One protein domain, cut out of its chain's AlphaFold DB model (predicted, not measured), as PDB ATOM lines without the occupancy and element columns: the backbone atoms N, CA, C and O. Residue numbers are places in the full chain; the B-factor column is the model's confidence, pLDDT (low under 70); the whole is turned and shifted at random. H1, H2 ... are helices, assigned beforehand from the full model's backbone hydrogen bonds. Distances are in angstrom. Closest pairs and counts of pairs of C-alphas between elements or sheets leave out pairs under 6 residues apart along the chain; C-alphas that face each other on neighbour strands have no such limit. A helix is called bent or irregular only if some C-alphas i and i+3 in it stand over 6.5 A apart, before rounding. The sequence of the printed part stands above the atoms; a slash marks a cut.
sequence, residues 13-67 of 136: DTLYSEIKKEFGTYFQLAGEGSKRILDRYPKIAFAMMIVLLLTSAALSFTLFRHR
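What this domain is: This is residues 13 to 67 of the 136 residues of an uncharacterized protein of Mucilaginibacter rubeus (UniProt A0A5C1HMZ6). Two long helices, H1 and then H2, meet near their ends at a tight turn and spread apart as a wide, flat V. The corner lies around Tyr 41, the two arms are of similar length, and the space between them is empty; H1 has a kink of 38 degrees near residue 25. The printed part has 55 residues with two named helices and no named strand, and its class is all helix. The whole is extended, with a radius of gyration of the C-alphas of 18.3 A and spans of 53 by 33 by 8 A.

Where its parts are: H1 holds residues 15 to 40 and measures 36.8 A from its first to its last C-alpha. It begins at C-alpha 15, at (138.046, 195.497, 302.499), and ends at C-alpha 40, at (111.499, 220.389, 297.237). H1 is neither bent nor irregular, but only just: C-alphas 22 and 25 are 6.3 A apart. H2 holds residues 42 to 65, measures 34.2 A, and ends at C-alpha 65, at (142.631, 242.177, 307.209).

How they stand to each other: A tight link of one residue joins H1 to H2. The two helices are close but not clearly touching, with 1 pair of C-alphas within 8 A, those of Leu 38 and Ala 45, 6.1 A apart. Their lines stand about perpendicular, only just, at 73 degrees, and their centres are 26.4 A apart. In H2 every O i to N i+4 pair is within hydrogen-bond range; in H1 20 of 22 are.

The domain as a whole: The C-alphas farthest apart are those of Asp 13 and Arg 65, 53.0 A. Residues 13 to 36, 39 to 44 and 47 to 67 stand free. The printed part has no cut. Its mean pLDDT is 81.6, and residues 13, 15 to 16 and 63 to 67 are under 70.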
ATOM      1  N   ASP A  13     136.256 189.471 297.987       55.19
ATOM      2  CA  ASP A  13     135.863 190.219 299.182       55.19
ATOM      3  C   ASP A  13     137.046 191.064 299.650       55.19
ATOM      4  O   ASP A  13     137.886 190.693 300.472       55.19
ATOM      5  N   THR A  14     137.152 192.226 299.018       71.81
ATOM      6  CA  THR A  14     138.128 193.247 299.378       71.81
ATOM      7  C   THR A  14     137.588 194.062 300.550       71.81
ATOM      8  O   THR A  14     136.396 194.323 300.640       71.81
ATOM      9  N   LEU A  15     138.459 194.566 301.430       67.94
ATOM     10  CA  LEU A  15     138.046 195.497 302.499       67.94
ATOM     11  C   LEU A  15     137.231 196.686 301.956       67.94
ATOM     12  O   LEU A  15     136.360 197.223 302.631       67.94
ATOM     13  N   TYR A  16     137.487 197.076 300.706       69.88
ATOM     14  CA  TYR A  16     136.712 198.092 300.008       69.88
ATOM     15  C   TYR A  16     135.266 197.665 299.720       69.88
ATOM     16  O   TYR A  16     134.378 198.507 299.820       69.88
ATOM     17  N   SER A  17     134.995 196.399 299.377       72.56
ATOM     18  CA  SER A  17     133.621 195.924 299.173       72.56
ATOM     19  C   SER A  17     132.849 195.855 300.486       72.56
ATOM     20  O   SER A  17     131.685 196.238 300.492       72.56
ATOM     21  N   GLU A  18     133.487 195.476 301.596       77.88
ATOM     22  CA  GLU A  18     132.872 195.511 302.932       77.88
ATOM     23  C   GLU A  18     132.578 196.951 303.383       77.88
ATOM     24  O   GLU A  18     131.434 197.268 303.701       77.88
ATOM     25  N   ILE A  19     133.550 197.867 303.287       77.81
ATOM     26  CA  ILE A  19     133.350 199.290 303.612       77.81
ATOM     27  C   ILE A  19     132.285 199.902 302.698       77.81
ATOM     28  O   ILE A  19     131.362 200.561 303.161       77.81
ATOM     29  N   LYS A  20     132.354 199.683 301.385       78.81
ATOM     30  CA  LYS A  20     131.345 200.206 300.459       78.81
ATOM     31  C   LYS A  20     129.963 199.616 300.735       78.81
ATOM     32  O   LYS A  20     128.977 200.315 300.538       78.81
ATOM     33  N   LYS A  21     129.867 198.361 301.170       78.94
ATOM     34  CA  LYS A  21     128.594 197.720 301.513       78.94
ATOM     35  C   LYS A  21     128.003 198.317 302.785       78.94
ATOM     36  O   LYS A  21     126.818 198.630 302.794       78.94
ATOM     37  N   GLU A  22     128.819 198.533 303.810       78.06
ATOM     38  CA  GLU A  22     128.362 199.116 305.072       78.06
ATOM     39  C   GLU A  22     128.069 200.613 304.942       78.06
ATOM     40  O   GLU A  22     126.995 201.062 305.325       78.06
ATOM     41  N   PHE A  23     128.963 201.393 304.331       80.38
ATOM     42  CA  PHE A  23     128.801 202.841 304.174       80.38
ATOM     43  C   PHE A  23     127.895 203.229 303.001       80.38
ATOM     44  O   PHE A  23     127.261 204.284 303.032       80.38
ATOM     45  N   GLY A  24     127.799 202.392 301.968       78.31
ATOM     46  CA  GLY A  24     127.018 202.666 300.762       78.31
ATOM     47  C   GLY A  24     125.534 202.846 301.052       78.31
ATOM     48  O   GLY A  24     124.932 203.769 300.516       78.31
ATOM     49  N   THR A  25     124.962 202.049 301.957       81.88
ATOM     50  CA  THR A  25     123.560 202.204 302.371       81.88
ATOM     51  C   THR A  25     123.316 203.558 303.041       81.88
ATOM     52  O   THR A  25     122.331 204.223 302.723       81.88
ATOM     53  N   TYR A  26     124.234 204.021 303.898       82.12
ATOM     54  CA  TYR A  26     124.130 205.349 304.514       82.12
ATOM     55  C   TYR A  26     124.271 206.470 303.482       82.12
ATOM     56  O   TYR A  26     123.488 207.417 303.505       82.12
ATOM     57  N   PHE A  27     125.212 206.353 302.538       81.50
ATOM     58  CA  PHE A  27     125.376 207.330 301.457       81.50
ATOM     59  C   PHE A  27     124.179 207.370 300.509       81.50
ATOM     60  O   PHE A  27     123.810 208.442 300.037       81.50
ATOM     61  N   GLN A  28     123.558 206.226 300.242       84.19
ATOM     62  CA  GLN A  28     122.396 206.136 299.370       84.19
ATOM     63  C   GLN A  28     121.161 206.752 300.035       84.19
ATOM     64  O   GLN A  28     120.483 207.573 299.420       84.19
ATOM     65  N   LEU A  29     120.935 206.463 301.322       79.31
ATOM     66  CA  LEU A  29     119.855 207.071 302.099       79.31
ATOM     67  C   LEU A  29     120.055 208.586 302.268       79.31
ATOM     68  O   LEU A  29     119.114 209.363 302.089       79.31
ATOM     69  N   ALA A  30     121.286 209.013 302.558       82.75
ATOM     70  CA  ALA A  30     121.640 210.425 302.639       82.75
ATOM     71  C   ALA A  30     121.460 211.122 301.282       82.75
ATOM     72  O   ALA A  30     120.849 212.181 301.220       82.75
ATOM     73  N   GLY A  31     121.920 210.507 300.190       83.38
ATOM     74  CA  GLY A  31     121.810 211.048 298.837       83.38
ATOM     75  C   GLY A  31     120.362 211.207 298.373       83.38
ATOM     76  O   GLY A  31     120.003 212.256 297.836       83.38
ATOM     77  N   GLU A  32     119.504 210.218 298.625       85.69
ATOM     78  CA  GLU A  32     118.075 210.317 298.315       85.69
ATOM     79  C   GLU A  32     117.373 211.391 299.155       85.69
ATOM     80  O   GLU A  32     116.569 212.160 298.621       85.69
ATOM     81  N   GLY A  33     117.700 211.488 300.447       82.19
ATOM     82  CA  GLY A  33     117.184 212.533 301.330       82.19
ATOM     83  C   GLY A  33     117.608 213.928 300.873       82.19
ATOM     84  O   GLY A  33     116.764 214.802 300.674       82.19
ATOM     85  N   SER A  34     118.904 214.123 300.622       80.31
ATOM     86  CA  SER A  34     119.460 215.384 300.129       80.31
ATOM     87  C   SER A  34     118.863 215.785 298.784       80.31
ATOM     88  O   SER A  34     118.507 216.949 298.615       80.31
ATOM     89  N   LYS A  35     118.680 214.838 297.854       84.75
ATOM     90  CA  LYS A  35     118.058 215.107 296.551       84.75
ATOM     91  C   LYS A  35     116.604 215.556 296.700       84.75
ATOM     92  O   LYS A  35     116.228 216.571 296.128       84.75
ATOM     93  N   ARG A  36     115.808 214.873 297.533       82.12
ATOM     94  CA  ARG A  36     114.417 215.280 297.815       82.12
ATOM     95  C   ARG A  36     114.336 216.669 298.447       82.12
ATOM     96  O   ARG A  36     113.415 217.417 298.138       82.12
ATOM     97  N   ILE A  37     115.278 217.018 299.324       81.50
ATOM     98  CA  ILE A  37     115.330 218.343 299.958       81.50
ATOM     99  C   ILE A  37     115.712 219.420 298.936       81.50
ATOM    100  O   ILE A  37     115.080 220.476 298.913       81.50
ATOM    101  N   LEU A  38     116.688 219.145 298.066       83.81
ATOM    102  CA  LEU A  38     117.092 220.052 296.988       83.81
ATOM    103  C   LEU A  38     115.959 220.292 295.985       83.81
ATOM    104  O   LEU A  38     115.696 221.441 295.639       83.81
ATOM    105  N   ASP A  39     115.257 219.230 295.578       83.38
ATOM    106  CA  ASP A  39     114.141 219.317 294.630       83.38
ATOM    107  C   ASP A  39     112.918 220.010 295.252       83.38
ATOM    108  O   ASP A  39     112.214 220.764 294.580       83.38
ATOM    109  N   ARG A  40     112.659 219.797 296.551       86.69
ATOM    110  CA  ARG A  40     111.499 220.389 297.237       86.69
ATOM    111  C   ARG A  40     111.718 221.835 297.674       86.69
ATOM    112  O   ARG A  40     110.756 222.600 297.727       86.69
ATOM    113  N   TYR A  41     112.957 222.224 297.971       83.12
ATOM    114  CA  TYR A  41     113.297 223.566 298.445       83.12
ATOM    115  C   TYR A  41     114.489 224.176 297.688       83.12
ATOM    116  O   TYR A  41     115.490 224.561 298.303       83.12
ATOM    117  N   PRO A  42     114.374 224.374 296.362       85.62
ATOM    118  CA  PRO A  42     115.475 224.881 295.540       85.62
ATOM    119  C   PRO A  42     115.915 226.290 295.961       85.62
ATOM    120  O   PRO A  42     117.100 226.614 295.943       85.62
ATOM    121  N   LYS A  43     114.971 227.120 296.427       88.38
ATOM    122  CA  LYS A  43     115.257 228.470 296.938       88.38
ATOM    123  C   LYS A  43     116.118 228.447 298.206       88.38
ATOM    124  O   LYS A  43     116.981 229.303 298.359       88.38
ATOM    125  N   ILE A  44     115.908 227.469 299.093       87.56
ATOM    126  CA  ILE A  44     116.689 227.324 300.332       87.56
ATOM    127  C   ILE A  44     118.097 226.829 300.001       87.56
ATOM    128  O   ILE A  44     119.065 227.371 300.526       87.56
ATOM    129  N   ALA A  45     118.227 225.859 299.092       87.75
ATOM    130  CA  ALA A  45     119.530 225.387 298.625       87.75
ATOM    131  C   ALA A  45     120.346 226.520 297.978       87.75
ATOM    132  O   ALA A  45     121.524 226.691 298.284       87.75
ATOM    133  N   PHE A  46     119.703 227.347 297.150       88.25
ATOM    134  CA  PHE A  46     120.332 228.519 296.542       88.25
ATOM    135  C   PHE A  46     120.732 229.577 297.578       88.25
ATOM    136  O   PHE A  46     121.852 230.082 297.542       88.25
ATOM    137  N   ALA A  47     119.859 229.873 298.545       92.50
ATOM    138  CA  ALA A  47     120.187 230.783 299.638       92.50
ATOM    139  C   ALA A  47     121.377 230.268 300.465       92.50
ATOM    140  O   ALA A  47     122.289 231.029 300.770       92.50
ATOM    141  N   MET A  48     121.413 228.969 300.768       93.19
ATOM    142  CA  MET A  48     122.510 228.328 301.494       93.19
ATOM    143  C   MET A  48     123.830 228.391 300.709       93.19
ATOM    144  O   MET A  48     124.864 228.732 301.280       93.19
ATOM    145  N   MET A  49     123.787 228.175 299.389       91.94
ATOM    146  CA  MET A  49     124.937 228.370 298.499       91.94
ATOM    147  C   MET A  49     125.452 229.815 298.544       91.94
ATOM    148  O   MET A  49     126.656 230.030 298.671       91.94
ATOM    149  N   ILE A  50     124.561 230.809 298.485       95.69
ATOM    150  CA  ILE A  50     124.943 232.226 298.587       95.69
ATOM    151  C   ILE A  50     125.566 232.523 299.951       95.69
ATOM    152  O   ILE A  50     126.610 233.167 300.007       95.69
ATOM    153  N   VAL A  51     124.962 232.046 301.040       96.44
ATOM    154  CA  VAL A  51     125.496 232.231 302.395       96.44
ATOM    155  C   VAL A  51     126.903 231.649 302.490       96.44
ATOM    156  O   VAL A  51     127.799 232.354 302.932       96.44
ATOM    157  N   LEU A  52     127.140 230.429 301.999       95.06
ATOM    158  CA  LEU A  52     128.474 229.819 301.959       95.06
ATOM    159  C   LEU A  52     129.486 230.662 301.176       95.06
ATOM    160  O   LEU A  52     130.612 230.845 301.635       95.06
ATOM    161  N   LEU A  53     129.096 231.187 300.012       94.19
ATOM    162  CA  LEU A  53     129.957 232.059 299.212       94.19
ATOM    163  C   LEU A  53     130.277 233.364 299.947       94.19
ATOM    164  O   LEU A  53     131.438 233.767 299.994       94.19
ATOM    165  N   LEU A  54     129.279 233.993 300.570       95.62
ATOM    166  CA  LEU A  54     129.458 235.209 301.363       95.62
ATOM    167  C   LEU A  54     130.317 234.957 302.598       95.62
ATOM    168  O   LEU A  54     131.192 235.760 302.896       95.62
ATOM    169  N   THR A  55     130.113 233.843 303.297       94.25
ATOM    170  CA  THR A  55     130.934 233.440 304.440       94.25
ATOM    171  C   THR A  55     132.368 233.176 304.000       94.25
ATOM    172  O   THR A  55     133.284 233.688 304.628       94.25
ATOM    173  N   SER A  56     132.585 232.461 302.894       92.25
ATOM    174  CA  SER A  56     133.920 232.234 302.328       92.25
ATOM    175  C   SER A  56     134.618 233.552 301.975       92.25
ATOM    176  O   SER A  56     135.762 233.781 302.374       92.25
ATOM    177  N   ALA A  57     133.909 234.469 301.311       89.81
ATOM    178  CA  ALA A  57     134.419 235.798 300.996       89.81
ATOM    179  C   ALA A  57     134.723 236.604 302.270       89.81
ATOM    180  O   ALA A  57     135.818 237.143 302.411       89.81
ATOM    181  N   ALA A  58     133.796 236.640 303.229       89.62
ATOM    182  CA  ALA A  58     133.965 237.331 304.500       89.62
ATOM    183  C   ALA A  58     135.150 236.772 305.292       89.62
ATOM    184  O   ALA A  58     135.929 237.551 305.834       89.62
ATOM    185  N   LEU A  59     135.339 235.450 305.321       85.44
ATOM    186  CA  LEU A  59     136.503 234.811 305.931       85.44
ATOM    187  C   LEU A  59     137.785 235.211 305.208       85.44
ATOM    188  O   LEU A  59     138.736 235.597 305.876       85.44
ATOM    189  N   SER A  60     137.807 235.184 303.874       82.81
ATOM    190  CA  SER A  60     138.953 235.650 303.089       82.81
ATOM    191  C   SER A  60     139.334 237.073 303.511       82.81
ATOM    192  O   SER A  60     140.437 237.305 304.004       82.81
ATOM    193  N   PHE A  61     138.389 238.013 303.480       80.00
ATOM    194  CA  PHE A  61     138.653 239.389 303.895       80.00
ATOM    195  C   PHE A  61     139.018 239.518 305.381       80.00
ATOM    196  O   PHE A  61     139.914 240.288 305.709       80.00
ATOM    197  N   THR A  62     138.402 238.750 306.280       81.31
ATOM    198  CA  THR A  62     138.675 238.804 307.730       81.31
ATOM    199  C   THR A  62     140.064 238.261 308.073       81.31
ATOM    200  O   THR A  62     140.773 238.858 308.889       81.31
ATOM    201  N   LEU A  63     140.494 237.177 307.416       68.06
ATOM    202  CA  LEU A  63     141.838 236.619 307.564       68.06
ATOM    203  C   LEU A  63     142.905 237.506 306.907       68.06
ATOM    204  O   LEU A  63     143.995 237.646 307.461       68.06
ATOM    205  N   PHE A  64     142.617 238.134 305.761       60.22
ATOM    206  CA  PHE A  64     143.567 239.034 305.097       60.22
ATOM    207  C   PHE A  64     143.673 240.411 305.775       60.22
ATOM    208  O   PHE A  64     144.764 240.973 305.797       60.22
ATOM    209  N   ARG A  65     142.615 240.914 306.434       59.12
ATOM    210  CA  ARG A  65     142.631 242.177 307.209       59.12
ATOM    211  C   ARG A  65     143.659 242.169 308.349       59.12
ATOM    212  O   ARG A  65     144.145 243.222 308.737       59.12
ATOM    213  N   HIS A  66     144.016 240.993 308.871       56.94
ATOM    214  CA  HIS A  66     145.024 240.842 309.930       56.94
ATOM    215  C   HIS A  66     146.446 240.564 309.405       56.94
ATOM    216  O   HIS A  66     147.366 240.411 310.209       56.94
ATOM    217  N   ARG A  67     146.660 240.491 308.081       57.06
ATOM    218  CA  ARG A  67     147.975 240.190 307.477       57.06
ATOM    219  C   ARG A  67     148.766 241.419 307.026       57.06
ATOM    220  O   ARG A  67     149.810 241.260 306.401       57.06
TER     221      ARG A  67